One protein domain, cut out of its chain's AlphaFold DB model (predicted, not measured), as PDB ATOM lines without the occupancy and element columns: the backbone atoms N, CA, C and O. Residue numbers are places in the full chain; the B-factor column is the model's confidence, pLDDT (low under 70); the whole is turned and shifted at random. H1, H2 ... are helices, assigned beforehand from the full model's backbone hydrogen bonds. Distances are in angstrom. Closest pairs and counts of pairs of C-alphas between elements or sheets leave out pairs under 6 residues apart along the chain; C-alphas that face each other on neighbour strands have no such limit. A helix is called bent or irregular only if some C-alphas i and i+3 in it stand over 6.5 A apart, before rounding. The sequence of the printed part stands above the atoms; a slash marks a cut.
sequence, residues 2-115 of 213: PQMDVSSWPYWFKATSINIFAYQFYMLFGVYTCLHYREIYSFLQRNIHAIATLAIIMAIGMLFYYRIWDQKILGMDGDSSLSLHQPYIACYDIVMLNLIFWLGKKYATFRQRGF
ATOM      1  N   PRO A   2     -45.226   4.237 -27.416       43.97
ATOM      2  CA  PRO A   2     -45.547   5.667 -27.530       43.97
ATOM      3  C   PRO A   2     -45.970   6.099 -28.949       43.97
ATOM      4  O   PRO A   2     -46.390   7.233 -29.127       43.97
ATOM      5  N   GLN A   3     -45.835   5.223 -29.954       48.69
ATOM      6  CA  GLN A   3     -45.916   5.586 -31.383       48.69
ATOM      7  C   GLN A   3     -47.142   5.009 -32.119       48.69
ATOM      8  O   GLN A   3     -47.350   5.309 -33.288       48.69
ATOM      9  N   MET A   4     -47.968   4.189 -31.459       57.16
ATOM     10  CA  MET A   4     -49.215   3.667 -32.031       57.16
ATOM     11  C   MET A   4     -50.406   4.296 -31.321       57.16
ATOM     12  O   MET A   4     -50.510   4.214 -30.096       57.16
ATOM     13  N   ASP A   5     -51.307   4.903 -32.092       59.28
ATOM     14  CA  ASP A   5     -52.561   5.437 -31.572       59.28
ATOM     15  C   ASP A   5     -53.506   4.289 -31.180       59.28
ATOM     16  O   ASP A   5     -54.291   3.771 -31.972       59.28
ATOM     17  N   VAL A   6     -53.386   3.855 -29.926       65.69
ATOM     18  CA  VAL A   6     -54.215   2.816 -29.292       65.69
ATOM     19  C   VAL A   6     -55.441   3.409 -28.583       65.69
ATOM     20  O   VAL A   6     -56.037   2.766 -27.718       65.69
ATOM     21  N   SER A   7     -55.819   4.658 -28.889       66.56
ATOM     22  CA  SER A   7     -56.938   5.355 -28.235       66.56
ATOM     23  C   SER A   7     -58.294   4.679 -28.471       66.56
ATOM     24  O   SER A   7     -59.124   4.669 -27.563       66.56
ATOM     25  N   SER A   8     -58.484   4.054 -29.637       71.19
ATOM     26  CA  SER A   8     -59.710   3.347 -30.037       71.19
ATOM     27  C   SER A   8     -59.720   1.854 -29.692       71.19
ATOM     28  O   SER A   8     -60.715   1.169 -29.936       71.19
ATOM     29  N   TRP A   9     -58.630   1.317 -29.140       68.56
ATOM     30  CA  TRP A   9     -58.524  -0.115 -28.875       68.56
ATOM     31  C   TRP A   9     -59.300  -0.496 -27.611       68.56
ATOM     32  O   TRP A   9     -59.261   0.241 -26.619       68.56
ATOM     33  N   PRO A  10     -59.965  -1.669 -27.589       68.88
ATOM     34  CA  PRO A  10     -60.557  -2.178 -26.363       68.88
ATOM     35  C   PRO A  10     -59.500  -2.226 -25.254       68.88
ATOM     36  O   PRO A  10     -58.358  -2.621 -25.500       68.88
ATOM     37  N   TYR A  11     -59.883  -1.845 -24.031       63.38
ATOM     38  CA  TYR A  11     -58.971  -1.686 -22.886       63.38
ATOM     39  C   TYR A  11     -57.997  -2.864 -22.709       63.38
ATOM     40  O   TYR A  11     -56.819  -2.663 -22.437       63.38
ATOM     41  N   TRP A  12     -58.463  -4.087 -22.966       57.94
ATOM     42  CA  TRP A  12     -57.688  -5.329 -22.895       57.94
ATOM     43  C   TRP A  12     -56.483  -5.400 -23.847       57.94
ATOM     44  O   TRP A  12     -55.475  -6.011 -23.497       57.94
ATOM     45  N   PHE A  13     -56.573  -4.773 -25.023       61.66
ATOM     46  CA  PHE A  13     -55.490  -4.685 -26.011       61.66
ATOM     47  C   PHE A  13     -54.617  -3.443 -25.811       61.66
ATOM     48  O   PHE A  13     -53.470  -3.417 -26.244       61.66
ATOM     49  N   LYS A  14     -55.143  -2.420 -25.132       63.44
ATOM     50  CA  LYS A  14     -54.402  -1.209 -24.758       63.44
ATOM     51  C   LYS A  14     -53.528  -1.425 -23.519       63.44
ATOM     52  O   LYS A  14     -52.424  -0.901 -23.436       63.44
ATOM     53  N   ALA A  15     -54.019  -2.201 -22.557       61.25
ATOM     54  CA  ALA A  15     -53.356  -2.507 -21.296       61.25
ATOM     55  C   ALA A  15     -52.704  -3.899 -21.325       61.25
ATOM     56  O   ALA A  15     -52.826  -4.652 -20.363       61.25
ATOM     57  N   THR A  16     -52.025  -4.262 -22.418       55.91
ATOM     58  CA  THR A  16     -51.359  -5.571 -22.569       55.91
ATOM     59  C   THR A  16     -50.453  -5.903 -21.382       55.91
ATOM     60  O   THR A  16     -50.498  -7.026 -20.896       55.91
ATOM     61  N   SER A  17     -49.732  -4.920 -20.833       51.84
ATOM     62  CA  SER A  17     -48.857  -5.088 -19.661       51.84
ATOM     63  C   SER A  17     -49.563  -5.237 -18.305       51.84
ATOM     64  O   SER A  17     -48.938  -5.675 -17.346       51.84
ATOM     65  N   ILE A  18     -50.844  -4.868 -18.196       56.34
ATOM     66  CA  ILE A  18     -51.625  -4.880 -16.938       56.34
ATOM     67  C   ILE A  18     -52.811  -5.856 -17.045       56.34
ATOM     68  O   ILE A  18     -53.582  -6.033 -16.104       56.34
ATOM     69  N   ASN A  19     -52.977  -6.519 -18.192       61.88
ATOM     70  CA  ASN A  19     -54.122  -7.373 -18.446       61.88
ATOM     71  C   ASN A  19     -54.122  -8.558 -17.469       61.88
ATOM     72  O   ASN A  19     -53.324  -9.492 -17.579       61.88
ATOM     73  N   ILE A  20     -55.059  -8.518 -16.518       58.91
ATOM     74  CA  ILE A  20     -55.228  -9.535 -15.483       58.91
ATOM     75  C   ILE A  20     -55.425 -10.925 -16.090       58.91
ATOM     76  O   ILE A  20     -54.973 -11.904 -15.506       58.91
ATOM     77  N   PHE A  21     -56.014 -11.018 -17.288       61.78
ATOM     78  CA  PHE A  21     -56.158 -12.285 -17.988       61.78
ATOM     79  C   PHE A  21     -54.814 -12.826 -18.448       61.78
ATOM     80  O   PHE A  21     -54.585 -14.006 -18.260       61.78
ATOM     81  N   ALA A  22     -53.896 -12.005 -18.959       63.44
ATOM     82  CA  ALA A  22     -52.580 -12.492 -19.375       63.44
ATOM     83  C   ALA A  22     -51.772 -13.039 -18.182       63.44
ATOM     84  O   ALA A  22     -51.142 -14.087 -18.292       63.44
ATOM     85  N   TYR A  23     -51.836 -12.376 -17.022       66.69
ATOM     86  CA  TYR A  23     -51.109 -12.815 -15.827       66.69
ATOM     87  C   TYR A  23     -51.777 -14.011 -15.123       66.69
ATOM     88  O   TYR A  23     -51.121 -14.998 -14.796       66.69
ATOM     89  N   GLN A  24     -53.095 -13.953 -14.907       79.75
ATOM     90  CA  GLN A  24     -53.837 -15.015 -14.215       79.75
ATOM     91  C   GLN A  24     -54.053 -16.250 -15.093       79.75
ATOM     92  O   GLN A  24     -54.256 -17.342 -14.562       79.75
ATOM     93  N   PHE A  25     -53.979 -16.115 -16.420       83.38
ATOM     94  CA  PHE A  25     -54.132 -17.237 -17.342       83.38
ATOM     95  C   PHE A  25     -53.141 -18.357 -17.034       83.38
ATOM     96  O   PHE A  25     -53.562 -19.504 -16.944       83.38
ATOM     97  N   TYR A  26     -51.863 -18.053 -16.788       84.38
ATOM     98  CA  TYR A  26     -50.868 -19.088 -16.489       84.38
ATOM     99  C   TYR A  26     -51.175 -19.843 -15.190       84.38
ATOM    100  O   TYR A  26     -51.001 -21.060 -15.122       84.38
ATOM    101  N   MET A  27     -51.702 -19.143 -14.181       85.25
ATOM    102  CA  MET A  27     -52.138 -19.759 -12.926       85.25
ATOM    103  C   MET A  27     -53.348 -20.672 -13.146       85.25
ATOM    104  O   MET A  27     -53.328 -21.832 -12.734       85.25
ATOM    105  N   LEU A  28     -54.378 -20.186 -13.845       89.44
ATOM    106  CA  LEU A  28     -55.576 -20.966 -14.171       89.44
ATOM    107  C   LEU A  28     -55.249 -22.172 -15.057       89.44
ATOM    108  O   LEU A  28     -55.736 -23.272 -14.805       89.44
ATOM    109  N   PHE A  29     -54.381 -21.989 -16.051       89.44
ATOM    110  CA  PHE A  29     -53.885 -23.048 -16.921       89.44
ATOM    111  C   PHE A  29     -53.128 -24.118 -16.124       89.44
ATOM    112  O   PHE A  29     -53.339 -25.313 -16.337       89.44
ATOM    113  N   GLY A  30     -52.305 -23.712 -15.153       89.75
ATOM    114  CA  GLY A  30     -51.633 -24.628 -14.232       89.75
ATOM    115  C   GLY A  30     -52.611 -25.423 -13.360       89.75
ATOM    116  O   GLY A  30     -52.484 -26.643 -13.252       89.75
ATOM    117  N   VAL A  31     -53.625 -24.761 -12.789       91.81
ATOM    118  CA  VAL A  31     -54.681 -25.420 -11.995       91.81
ATOM    119  C   VAL A  31     -55.471 -26.409 -12.852       91.81
ATOM    120  O   VAL A  31     -55.631 -27.562 -12.458       91.81
ATOM    121  N   TYR A  32     -55.899 -26.002 -14.048       92.50
ATOM    122  CA  TYR A  32     -56.581 -26.874 -15.004       92.50
ATOM    123  C   TYR A  32     -55.720 -28.088 -15.376       92.50
ATOM    124  O   TYR A  32     -56.200 -29.222 -15.369       92.50
ATOM    125  N   THR A  33     -54.421 -27.864 -15.608       91.88
ATOM    126  CA  THR A  33     -53.456 -28.930 -15.901       91.88
ATOM    127  C   THR A  33     -53.312 -29.922 -14.753       91.88
ATOM    128  O   THR A  33     -53.179 -31.122 -14.981       91.88
ATOM    129  N   CYS A  34     -53.372 -29.441 -13.514       91.44
ATOM    130  CA  CYS A  34     -53.343 -30.286 -12.328       91.44
ATOM    131  C   CYS A  34     -54.624 -31.129 -12.189       91.44
ATOM    132  O   CYS A  34     -54.542 -32.329 -11.928       91.44
ATOM    133  N   LEU A  35     -55.797 -30.525 -12.411       94.81
ATOM    134  CA  LEU A  35     -57.094 -31.202 -12.301       94.81
ATOM    135  C   LEU A  35     -57.287 -32.286 -13.376       94.81
ATOM    136  O   LEU A  35     -57.765 -33.373 -13.061       94.81
ATOM    137  N   HIS A  36     -56.862 -32.025 -14.615       94.19
ATOM    138  CA  HIS A  36     -56.993 -32.939 -15.765       94.19
ATOM    139  C   HIS A  36     -55.661 -33.573 -16.175       94.19
ATOM    140  O   HIS A  36     -55.347 -33.773 -17.353       94.19
ATOM    141  N   TYR A  37     -54.825 -33.854 -15.182       90.94
ATOM    142  CA  TYR A  37     -53.444 -34.264 -15.380       90.94
ATOM    143  C   TYR A  37     -53.270 -35.472 -16.307       90.94
ATOM    144  O   TYR A  37     -52.349 -35.506 -17.130       90.94
ATOM    145  N   ARG A  38     -54.119 -36.497 -16.162       91.81
ATOM    146  CA  ARG A  38     -53.980 -37.759 -16.905       91.81
ATOM    147  C   ARG A  38     -54.335 -37.558 -18.371       91.81
ATOM    148  O   ARG A  38     -53.587 -37.986 -19.249       91.81
ATOM    149  N   GLU A  39     -55.445 -36.877 -18.608       93.25
ATOM    150  CA  GLU A  39     -55.980 -36.538 -19.918       93.25
ATOM    151  C   GLU A  39     -54.972 -35.673 -20.673       93.25
ATOM    152  O   GLU A  39     -54.557 -36.029 -21.777       93.25
ATOM    153  N   ILE A  40     -54.484 -34.608 -20.035       92.44
ATOM    154  CA  ILE A  40     -53.521 -33.682 -20.634       92.44
ATOM    155  C   ILE A  40     -52.209 -34.393 -20.935       92.44
ATOM    156  O   ILE A  40     -51.712 -34.310 -22.054       92.44
ATOM    157  N   TYR A  41     -51.661 -35.163 -19.993       93.50
ATOM    158  CA  TYR A  41     -50.423 -35.887 -20.263       93.50
ATOM    159  C   TYR A  41     -50.579 -36.910 -21.400       93.50
ATOM    160  O   TYR A  41     -49.670 -37.052 -22.219       93.50
ATOM    161  N   SER A  42     -51.726 -37.591 -21.503       93.06
ATOM    162  CA  SER A  42     -51.999 -38.511 -22.614       93.06
ATOM    163  C   SER A  42     -52.077 -37.785 -23.964       93.06
ATOM    164  O   SER A  42     -51.491 -38.243 -24.949       93.06
ATOM    165  N   PHE A  43     -52.716 -36.612 -23.992       93.62
ATOM    166  CA  PHE A  43     -52.803 -35.752 -25.167       93.62
ATOM    167  C   PHE A  43     -51.414 -35.278 -25.606       93.62
ATOM    168  O   PHE A  43     -51.072 -35.380 -26.786       93.62
ATOM    169  N   LEU A  44     -50.591 -34.828 -24.656       93.38
ATOM    170  CA  LEU A  44     -49.217 -34.404 -24.915       93.38
ATOM    171  C   LEU A  44     -48.367 -35.555 -25.436       93.38
ATOM    172  O   LEU A  44     -47.671 -35.400 -26.431       93.38
ATOM    173  N   GLN A  45     -48.450 -36.732 -24.816       93.44
ATOM    174  CA  GLN A  45     -47.691 -37.904 -25.243       93.44
ATOM    175  C   GLN A  45     -48.056 -38.339 -26.669       93.44
ATOM    176  O   GLN A  45     -47.169 -38.768 -27.405       93.44
ATOM    177  N   ARG A  46     -49.329 -38.213 -27.070       94.81
ATOM    178  CA  ARG A  46     -49.793 -38.524 -28.431       94.81
ATOM    179  C   ARG A  46     -49.343 -37.483 -29.459       94.81
ATOM    180  O   ARG A  46     -49.022 -37.854 -30.582       94.81
ATOM    181  N   ASN A  47     -49.307 -36.205 -29.082       94.94
ATOM    182  CA  ASN A  47     -49.059 -35.086 -29.999       94.94
ATOM    183  C   ASN A  47     -47.673 -34.440 -29.839       94.94
ATOM    184  O   ASN A  47     -47.430 -33.371 -30.397       94.94
ATOM    185  N   ILE A  48     -46.745 -35.062 -29.104       93.50
ATOM    186  CA  ILE A  48     -45.470 -34.425 -28.745       93.50
ATOM    187  C   ILE A  48     -44.653 -33.990 -29.963       93.50
ATOM    188  O   ILE A  48     -44.052 -32.924 -29.935       93.50
ATOM    189  N   HIS A  49     -44.666 -34.763 -31.054       92.38
ATOM    190  CA  HIS A  49     -43.953 -34.398 -32.279       92.38
ATOM    191  C   HIS A  49     -44.503 -33.110 -32.896       92.38
ATOM    192  O   HIS A  49     -43.724 -32.243 -33.287       92.38
ATOM    193  N   ALA A  50     -45.828 -32.948 -32.926       94.12
ATOM    194  CA  ALA A  50     -46.463 -31.724 -33.397       94.12
ATOM    195  C   ALA A  50     -46.152 -30.542 -32.468       94.12
ATOM    196  O   ALA A  50     -45.767 -29.482 -32.947       94.12
ATOM    197  N   ILE A  51     -46.233 -30.737 -31.148       93.00
ATOM    198  CA  ILE A  51     -45.954 -29.689 -30.151       93.00
ATOM    199  C   ILE A  51     -44.486 -29.255 -30.202       93.00
ATOM    200  O   ILE A  51     -44.202 -28.063 -30.192       93.00
ATOM    201  N   ALA A  52     -43.549 -30.198 -30.306       93.19
ATOM    202  CA  ALA A  52     -42.124 -29.907 -30.429       93.19
ATOM    203  C   ALA A  52     -41.797 -29.197 -31.748       93.19
ATOM    204  O   ALA A  52     -41.029 -28.239 -31.757       93.19
ATOM    205  N   THR A  53     -42.413 -29.624 -32.854       92.94
ATOM    206  CA  THR A  53     -42.243 -28.965 -34.156       92.94
ATOM    207  C   THR A  53     -42.796 -27.545 -34.113       92.94
ATOM    208  O   THR A  53     -42.121 -26.612 -34.541       92.94
ATOM    209  N   LEU A  54     -43.981 -27.360 -33.527       93.81
ATOM    210  CA  LEU A  54     -44.583 -26.049 -33.316       93.81
ATOM    211  C   LEU A  54     -43.696 -25.166 -32.430       93.81
ATOM    212  O   LEU A  54     -43.467 -24.016 -32.780       93.81
ATOM    213  N   ALA A  55     -43.132 -25.702 -31.344       92.69
ATOM    214  CA  ALA A  55     -42.208 -24.972 -30.480       92.69
ATOM    215  C   ALA A  55     -40.971 -24.483 -31.250       92.69
ATOM    216  O   ALA A  55     -40.585 -23.328 -31.106       92.69
ATOM    217  N   ILE A  56     -40.379 -25.326 -32.104       91.75
ATOM    218  CA  ILE A  56     -39.218 -24.958 -32.931       91.75
ATOM    219  C   ILE A  56     -39.598 -23.894 -33.964       91.75
ATOM    220  O   ILE A  56     -38.903 -22.886 -34.087       91.75
ATOM    221  N   ILE A  57     -40.707 -24.090 -34.682       93.38
ATOM    222  CA  ILE A  57     -41.205 -23.123 -35.669       93.38
ATOM    223  C   ILE A  57     -41.461 -21.777 -34.994       93.38
ATOM    224  O   ILE A  57     -41.039 -20.747 -35.512       93.38
ATOM    225  N   MET A  58     -42.098 -21.777 -33.823       91.31
ATOM    226  CA  MET A  58     -42.391 -20.551 -33.093       91.31
ATOM    227  C   MET A  58     -41.134 -19.906 -32.496       91.31
ATOM    228  O   MET A  58     -41.030 -18.683 -32.503       91.31
ATOM    229  N   ALA A  59     -40.149 -20.685 -32.047       87.69
ATOM    230  CA  ALA A  59     -38.867 -20.152 -31.584       87.69
ATOM    231  C   ALA A  59     -38.101 -19.455 -32.721       87.69
ATOM    232  O   ALA A  59     -37.575 -18.361 -32.537       87.69
ATOM    233  N   ILE A  60     -38.086 -20.046 -33.920       86.56
ATOM    234  CA  ILE A  60     -37.497 -19.418 -35.111       86.56
ATOM    235  C   ILE A  60     -38.319 -18.189 -35.521       86.56
ATOM    236  O   ILE A  60     -37.760 -17.123 -35.768       86.56
ATOM    237  N   GLY A  61     -39.647 -18.312 -35.546       86.06
ATOM    238  CA  GLY A  61     -40.564 -17.217 -35.860       86.06
ATOM    239  C   GLY A  61     -40.432 -16.033 -34.902       86.06
ATOM    240  O   GLY A  61     -40.584 -14.897 -35.338       86.06
ATOM    241  N   MET A  62     -40.044 -16.269 -33.644       83.38
ATOM    242  CA  MET A  62     -39.777 -15.222 -32.654       83.38
ATOM    243  C   MET A  62     -38.647 -14.290 -33.107       83.38
ATOM    244  O   MET A  62     -38.750 -13.075 -32.949       83.38
ATOM    245  N   LEU A  63     -37.589 -14.835 -33.722       78.38
ATOM    246  CA  LEU A  63     -36.471 -14.037 -34.242       78.38
ATOM    247  C   LEU A  63     -36.936 -13.092 -35.357       78.38
ATOM    248  O   LEU A  63     -36.534 -11.927 -35.401       78.38
ATOM    249  N   PHE A  64     -37.806 -13.586 -36.241       79.62
ATOM    250  CA  PHE A  64     -38.386 -12.790 -37.323       79.62
ATOM    251  C   PHE A  64     -39.398 -11.769 -36.807       79.62
ATOM    252  O   PHE A  64     -39.369 -10.622 -37.245       79.62
ATOM    253  N   TYR A  65     -40.254 -12.164 -35.864       80.00
ATOM    254  CA  TYR A  65     -41.226 -11.283 -35.226       80.00
ATOM    255  C   TYR A  65     -40.515 -10.099 -34.559       80.00
ATOM    256  O   TYR A  65     -40.760  -8.953 -34.918       80.00
ATOM    257  N   TYR A  66     -39.519 -10.365 -33.717       75.25
ATOM    258  CA  TYR A  66     -38.752  -9.314 -33.053       75.25
ATOM    259  C   TYR A  66     -38.015  -8.392 -34.047       75.25
ATOM    260  O   TYR A  66     -38.114  -7.168 -33.974       75.25
ATOM    261  N   ARG A  67     -37.276  -8.956 -35.014       71.50
ATOM    262  CA  ARG A  67     -36.398  -8.151 -35.888       71.50
ATOM    263  C   ARG A  67     -37.136  -7.451 -37.031       71.50
ATOM    264  O   ARG A  67     -36.736  -6.363 -37.434       71.50
ATOM    265  N   ILE A  68     -38.174  -8.067 -37.591       72.31
ATOM    266  CA  ILE A  68     -38.916  -7.511 -38.732       72.31
ATOM    267  C   ILE A  68     -40.153  -6.764 -38.248       72.31
ATOM    268  O   ILE A  68     -40.356  -5.621 -38.643       72.31
ATOM    269  N   TRP A  69     -40.976  -7.387 -37.408       67.25
ATOM    270  CA  TRP A  69     -42.240  -6.789 -36.992       67.25
ATOM    271  C   TRP A  69     -42.009  -5.681 -35.965       67.25
ATOM    272  O   TRP A  69     -42.327  -4.526 -36.235       67.25
ATOM    273  N   ASP A  70     -41.357  -5.987 -34.847       69.62
ATOM    274  CA  ASP A  70     -41.231  -5.012 -33.760       69.62
ATOM    275  C   ASP A  70     -40.222  -3.899 -34.072       69.62
ATOM    276  O   ASP A  70     -40.538  -2.716 -33.941       69.62
ATOM    277  N   GLN A  71     -39.021  -4.250 -34.544       70.00
ATOM    278  CA  GLN A  71     -37.977  -3.254 -34.805       70.00
ATOM    279  C   GLN A  71     -38.134  -2.534 -36.150       70.00
ATOM    280  O   GLN A  71     -37.976  -1.318 -36.213       70.00
ATOM    281  N   LYS A  72     -38.416  -3.263 -37.241       67.81
ATOM    282  CA  LYS A  72     -38.385  -2.686 -38.597       67.81
ATOM    283  C   LYS A  72     -39.720  -2.073 -39.029       67.81
ATOM    284  O   LYS A  72     -39.707  -1.059 -39.717       67.81
ATOM    285  N   ILE A  73     -40.848  -2.688 -38.668       67.00
ATOM    286  CA  ILE A  73     -42.190  -2.202 -39.035       67.00
ATOM    287  C   ILE A  73     -42.729  -1.253 -37.963       67.00
ATOM    288  O   ILE A  73     -43.201  -0.170 -38.295       67.00
ATOM    289  N   LEU A  74     -42.656  -1.644 -36.688       62.09
ATOM    290  CA  LEU A  74     -43.269  -0.893 -35.590       62.09
ATOM    291  C   LEU A  74     -42.325   0.119 -34.921       62.09
ATOM    292  O   LEU A  74     -42.797   0.944 -34.139       62.09
ATOM    293  N   GLY A  75     -41.019   0.074 -35.216       60.47
ATOM    294  CA  GLY A  75     -40.025   1.008 -34.671       60.47
ATOM    295  C   GLY A  75     -39.961   1.011 -33.140       60.47
ATOM    296  O   GLY A  75     -39.669   2.041 -32.536       60.47
ATOM    297  N   MET A  76     -40.314  -0.104 -32.497       59.69
ATOM    298  CA  MET A  76     -40.438  -0.182 -31.045       59.69
ATOM    299  C   MET A  76     -39.060  -0.309 -30.383       59.69
ATOM    300  O   MET A  76     -38.237  -1.130 -30.789       59.69
ATOM    301  N   ASP A  77     -38.830   0.463 -29.312       59.09
ATOM    302  CA  ASP A  77     -37.644   0.309 -28.462       59.09
ATOM    303  C   ASP A  77     -37.523  -1.131 -27.940       59.09
ATOM    304  O   ASP A  77     -38.529  -1.819 -27.707       59.09
ATOM    305  N   GLY A  78     -36.282  -1.582 -27.733       56.75
ATOM    306  CA  GLY A  78     -35.962  -2.956 -27.330       56.75
ATOM    307  C   GLY A  78     -36.765  -3.447 -26.121       56.75
ATOM    308  O   GLY A  78     -37.253  -4.574 -26.144       56.75
ATOM    309  N   ASP A  79     -37.003  -2.584 -25.130       54.81
ATOM    310  CA  ASP A  79     -37.740  -2.928 -23.906       54.81
ATOM    311  C   ASP A  79     -39.246  -3.133 -24.133       54.81
ATOM    312  O   ASP A  79     -39.868  -3.978 -23.491       54.81
ATOM    313  N   SER A  80     -39.860  -2.396 -25.069       54.84
ATOM    314  CA  SER A  80     -41.280  -2.592 -25.414       54.84
ATOM    315  C   SER A  80     -41.488  -3.824 -26.300       54.84
ATOM    316  O   SER A  80     -42.539  -4.460 -26.219       54.84
ATOM    317  N   SER A  81     -40.490  -4.152 -27.121       53.03
ATOM    318  CA  SER A  81     -40.475  -5.304 -28.037       53.03
ATOM    319  C   SER A  81     -40.209  -6.637 -27.326       53.03
ATOM    320  O   SER A  81     -40.429  -7.703 -27.881       53.03
ATOM    321  N   LEU A  82     -39.726  -6.592 -26.080       57.38
ATOM    322  CA  LEU A  82     -39.514  -7.763 -25.222       57.38
ATOM    323  C   LEU A  82     -40.638  -7.947 -24.193       57.38
ATOM    324  O   LEU A  82     -40.504  -8.735 -23.255       57.38
ATOM    325  N   SER A  83     -41.744  -7.208 -24.326       64.00
ATOM    326  CA  SER A  83     -42.854  -7.308 -23.385       64.00
ATOM    327  C   SER A  83     -43.457  -8.710 -23.418       64.00
ATOM    328  O   SER A  83     -44.005  -9.125 -24.434       64.00
ATOM    329  N   LEU A  84     -43.446  -9.395 -22.270       59.84
ATOM    330  CA  LEU A  84     -43.970 -10.758 -22.097       59.84
ATOM    331  C   LEU A  84     -45.447 -10.918 -22.514       59.84
ATOM    332  O   LEU A  84     -45.943 -12.025 -22.682       59.84
ATOM    333  N   HIS A  85     -46.160  -9.805 -22.672       61.25
ATOM    334  CA  HIS A  85     -47.585  -9.764 -22.978       61.25
ATOM    335  C   HIS A  85     -47.897  -9.599 -24.467       61.25
ATOM    336  O   HIS A  85     -49.059  -9.404 -24.834       61.25
ATOM    337  N   GLN A  86     -46.892  -9.653 -25.340       69.06
ATOM    338  CA  GLN A  86     -47.149  -9.722 -26.771       69.06
ATOM    339  C   GLN A  86     -47.911 -11.019 -27.103       69.06
ATOM    340  O   GLN A  86     -47.539 -12.089 -26.615       69.06
ATOM    341  N   PRO A  87     -48.950 -10.970 -27.960       74.31
ATOM    342  CA  PRO A  87     -49.768 -12.143 -28.281       74.31
ATOM    343  C   PRO A  87     -48.955 -13.339 -28.786       74.31
ATOM    344  O   PRO A  87     -49.267 -14.486 -28.472       74.31
ATOM    345  N   TYR A  88     -47.890 -13.071 -29.546       81.00
ATOM    346  CA  TYR A  88     -47.000 -14.109 -30.050       81.00
ATOM    347  C   TYR A  88     -46.260 -14.834 -28.914       81.00
ATOM    348  O   TYR A  88     -46.245 -16.065 -28.886       81.00
ATOM    349  N   ILE A  89     -45.707 -14.077 -27.958       80.25
ATOM    350  CA  ILE A  89     -45.003 -14.616 -26.785       80.25
ATOM    351  C   ILE A  89     -45.963 -15.430 -25.919       80.25
ATOM    352  O   ILE A  89     -45.634 -16.552 -25.555       80.25
ATOM    353  N   ALA A  90     -47.180 -14.940 -25.679       81.06
ATOM    354  CA  ALA A  90     -48.175 -15.669 -24.891       81.06
ATOM    355  C   ALA A  90     -48.530 -17.039 -25.506       81.06
ATOM    356  O   ALA A  90     -48.573 -18.056 -24.813       81.06
ATOM    357  N   CYS A  91     -48.744 -17.096 -26.825       85.50
ATOM    358  CA  CYS A  91     -48.982 -18.360 -27.524       85.50
ATOM    359  C   CYS A  91     -47.759 -19.286 -27.462       85.50
ATOM    360  O   CYS A  91     -47.902 -20.489 -27.235       85.50
ATOM    361  N   TYR A  92     -46.562 -18.730 -27.651       88.69
ATOM    362  CA  TYR A  92     -45.312 -19.478 -27.559       88.69
ATOM    363  C   TYR A  92     -45.109 -20.077 -26.163       88.69
ATOM    364  O   TYR A  92     -44.794 -21.262 -26.047       88.69
ATOM    365  N   ASP A  93     -45.371 -19.302 -25.111       87.81
ATOM    366  CA  ASP A  93     -45.270 -19.727 -23.717       87.81
ATOM    367  C   ASP A  93     -46.200 -20.904 -23.426       87.81
ATOM    368  O   ASP A  93     -45.783 -21.864 -22.786       87.81
ATOM    369  N   ILE A  94     -47.435 -20.904 -23.940       89.38
ATOM    370  CA  ILE A  94     -48.358 -22.042 -23.786       89.38
ATOM    371  C   ILE A  94     -47.761 -23.311 -24.397       89.38
ATOM    372  O   ILE A  94     -47.755 -24.370 -23.762       89.38
ATOM    373  N   VAL A  95     -47.252 -23.224 -25.628       92.81
ATOM    374  CA  VAL A  95     -46.638 -24.369 -26.315       92.81
ATOM    375  C   VAL A  95     -45.416 -24.860 -25.535       92.81
ATOM    376  O   VAL A  95     -45.280 -26.062 -25.285       92.81
ATOM    377  N   MET A  96     -44.567 -23.939 -25.078       92.44
ATOM    378  CA  MET A  96     -43.374 -24.254 -24.296       92.44
ATOM    379  C   MET A  96     -43.691 -24.836 -22.919       92.44
ATOM    380  O   MET A  96     -43.055 -25.807 -22.520       92.44
ATOM    381  N   LEU A  97     -44.695 -24.329 -22.202       91.88
ATOM    382  CA  LEU A  97     -45.125 -24.869 -20.910       91.88
ATOM    383  C   LEU A  97     -45.584 -26.323 -21.043       91.88
ATOM    384  O   LEU A  97     -45.190 -27.171 -20.241       91.88
ATOM    385  N   ASN A  98     -46.354 -26.636 -22.087       93.44
ATOM    386  CA  ASN A  98     -46.762 -28.006 -22.397       93.44
ATOM    387  C   ASN A  98     -45.555 -28.913 -22.702       93.44
ATOM    388  O   ASN A  98     -45.473 -30.038 -22.197       93.44
ATOM    389  N   LEU A  99     -44.590 -28.416 -23.484       93.81
ATOM    390  CA  LEU A  99     -43.353 -29.132 -23.800       93.81
ATOM    391  C   LEU A  99     -42.506 -29.394 -22.541       93.81
ATOM    392  O   LEU A  99     -42.064 -30.521 -22.315       93.81
ATOM    393  N   ILE A 100     -42.307 -28.373 -21.703       92.94
ATOM    394  CA  ILE A 100     -41.545 -28.445 -20.449       92.94
ATOM    395  C   ILE A 100     -42.222 -29.400 -19.468       92.94
ATOM    396  O   ILE A 100     -41.545 -30.214 -18.840       92.94
ATOM    397  N   PHE A 101     -43.549 -29.357 -19.357       92.62
ATOM    398  CA  PHE A 101     -44.303 -30.284 -18.518       92.62
ATOM    399  C   PHE A 101     -44.097 -31.741 -18.964       92.62
ATOM    400  O   PHE A 101     -43.793 -32.613 -18.141       92.62
ATOM    401  N   TRP A 102     -44.165 -32.006 -20.271       94.25
ATOM    402  CA  TRP A 102     -43.863 -33.326 -20.826       94.25
ATOM    403  C   TRP A 102     -42.404 -33.752 -20.578       94.25
ATOM    404  O   TRP A 102     -42.155 -34.879 -20.139       94.25
ATOM    405  N   LEU A 103     -41.439 -32.848 -20.784       93.06
ATOM    406  CA  LEU A 103     -40.014 -33.070 -20.501       93.06
ATOM    407  C   LEU A 103     -39.783 -33.410 -19.026       93.06
ATOM    408  O   LEU A 103     -39.086 -34.377 -18.722       93.06
ATOM    409  N   GLY A 104     -40.414 -32.678 -18.107       91.00
ATOM    410  CA  GLY A 104     -40.343 -32.931 -16.668       91.00
ATOM    411  C   GLY A 104     -40.863 -34.322 -16.297       91.00
ATOM    412  O   GLY A 104     -40.257 -35.024 -15.484       91.00
ATOM    413  N   LYS A 105     -41.936 -34.781 -16.952       91.00
ATOM    414  CA  LYS A 105     -42.456 -36.144 -16.784       91.00
ATOM    415  C   LYS A 105     -41.505 -37.210 -17.302       91.00
ATOM    416  O   LYS A 105     -41.269 -38.195 -16.602       91.00
ATOM    417  N   LYS A 106     -40.932 -37.016 -18.492       90.38
ATOM    418  CA  LYS A 106     -39.917 -37.928 -19.035       90.38
ATOM    419  C   LYS A 106     -38.681 -37.976 -18.153       90.38
ATOM    420  O   LYS A 106     -38.203 -39.069 -17.872       90.38
ATOM    421  N   TYR A 107     -38.228 -36.830 -17.654       88.44
ATOM    422  CA  TYR A 107     -37.134 -36.741 -16.695       88.44
ATOM    423  C   TYR A 107     -37.435 -37.536 -15.415       88.44
ATOM    424  O   TYR A 107     -36.611 -38.345 -14.995       88.44
ATOM    425  N   ALA A 108     -38.633 -37.394 -14.837       88.44
ATOM    426  CA  ALA A 108     -39.034 -38.151 -13.651       88.44
ATOM    427  C   ALA A 108     -39.047 -39.672 -13.895       88.44
ATOM    428  O   ALA A 108     -38.509 -40.431 -13.089       88.44
ATOM    429  N   THR A 109     -39.602 -40.127 -15.024       88.44
ATOM    430  CA  THR A 109     -39.583 -41.549 -15.408       88.44
ATOM    431  C   THR A 109     -38.165 -42.051 -15.673       88.44
ATOM    432  O   THR A 109     -37.824 -43.170 -15.301       88.44
ATOM    433  N   PHE A 110     -37.323 -41.240 -16.306       86.25
ATOM    434  CA  PHE A 110     -35.944 -41.605 -16.603       86.25
ATOM    435  C   PHE A 110     -35.100 -41.704 -15.324       86.25
ATOM    436  O   PHE A 110     -34.334 -42.650 -15.173       86.25
ATOM    437  N   ARG A 111     -35.326 -40.822 -14.342       85.50
ATOM    438  CA  ARG A 111     -34.683 -40.902 -13.022       85.50
ATOM    439  C   ARG A 111     -34.990 -42.215 -12.295       85.50
ATOM    440  O   ARG A 111     -34.108 -42.769 -11.649       85.50
ATOM    441  N   GLN A 112     -36.208 -42.743 -12.440       86.19
ATOM    442  CA  GLN A 112     -36.608 -44.029 -11.849       86.19
ATOM    443  C   GLN A 112     -35.904 -45.240 -12.485       86.19
ATOM    444  O   GLN A 112     -35.797 -46.279 -11.843       86.19
ATOM    445  N   ARG A 113     -35.416 -45.125 -13.727       84.88
ATOM    446  CA  ARG A 113     -34.776 -46.223 -14.479       84.88
ATOM    447  C   ARG A 113     -33.262 -46.331 -14.263       84.88
ATOM    448  O   ARG A 113     -32.636 -47.209 -14.845       84.88
ATOM    449  N   GLY A 114     -32.688 -45.467 -13.428       79.06
ATOM    450  CA  GLY A 114     -31.250 -45.388 -13.192       79.06
ATOM    451  C   GLY A 114     -30.642 -44.198 -13.924       79.06
ATOM    452  O   GLY A 114     -30.512 -44.191 -15.145       79.06
ATOM    453  N   PHE A 115     -30.274 -43.176 -13.157       80.88
ATOM    454  CA  PHE A 115     -29.685 -41.943 -13.664       80.88
ATOM    455  C   PHE A 115     -28.183 -41.906 -13.339       80.88
ATOM    456  O   PHE A 115     -27.790 -42.327 -12.247       80.88
TER     457      PHE A 115
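AT A GLANCE: This is residues 2 to 115 of the 213 residues of the protein "Acyltransferase" of Oenococcus oeni (UniProt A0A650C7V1). The long helix H3 is sharply bent, and with H2 it makes an open U: H2 and the arm H3b are the two long sides, and the arm H3a is the short side that joins them at one end. H5 runs lengthwise between H2 and H3b, packs on H3b and crosses H3a, and beyond it residues 108 to 114, of which 108 to 112 belong to H5, stick out, while the short H1 and H4 lie toward the open end of the U. The printed part has 114 residues with five named helices, in the order H1, H2, H3, H4, H5, and no named strand; its class is all helix. It is loose, with a radius of gyration of the C-alphas of 17.5 A, and only just elongated, spanning 56 by 28 by 22 A.

IN THESE COORDINATES: H3, residues 37 to 73, was assigned as one helix by its hydrogen bonds but is bent, with C-alphas 46 and 49 8.1 A apart. Its arm H3a, residues 37 to 46, measures 14.2 A and begins with C-alpha 37 at (-53.444, -34.264, -15.380); H3b, residues 49 to 73, measures 32.9 A and has a kink of 32 degrees near residue 64. H2, residues 20 to 35, measures 22.0 A and has a kink of 30 degrees near residue 27. H5, residues 87 to 112, measures 38.2 A and ends with C-alpha 112 at (-36.608, -44.029, -11.849). H1 is residues 11 to 14 and H4 is residues 78 to 81.

HOW THE PARTS SIT: The lines of H3a and H3b stand at 86 degrees, about perpendicular. H3b touches H5, with residues 51 to 62 of H3b and 88 to 99 of H5 alone; the closest C-alphas, of Ala 55 and Val 95, are 6.1 A apart. These two run opposite ways at a shallow tilt of 34 degrees, only just short of steep. H3a touches residues 98 to 102 of H5, about perpendicular at 85 degrees, with the closest C-alphas, of Leu 44 and Trp 102, 6.8 A apart. H4 touches H3b at residues 66 to 71 alone, the closest C-alphas being those of Asp 70 and Ser 81, 5.8 A. H2 and H5 are close but not clearly touching: their closest C-alphas, of Ala 22 and Ala 90, are 7.7 A apart. H2 and H3b are apart, and H1 touches no helix. Every O i to N i+4 pair is within hydrogen-bond range in H3a and H5, against 10 of 12 in H2 and 17 of 21 in H3b; H1 and H4 are too short for such a pair.

THE WHOLE: The two C-alphas farthest apart, of Ser 8 and Gly 114, are 58.9 A apart. The printed part has no cut, and the four links between helices are tight. The mean pLDDT of the printed part is 78.9; it is under 70 in residues 2 to 7, 9 to 23, 69 to 70 and 72 to 86.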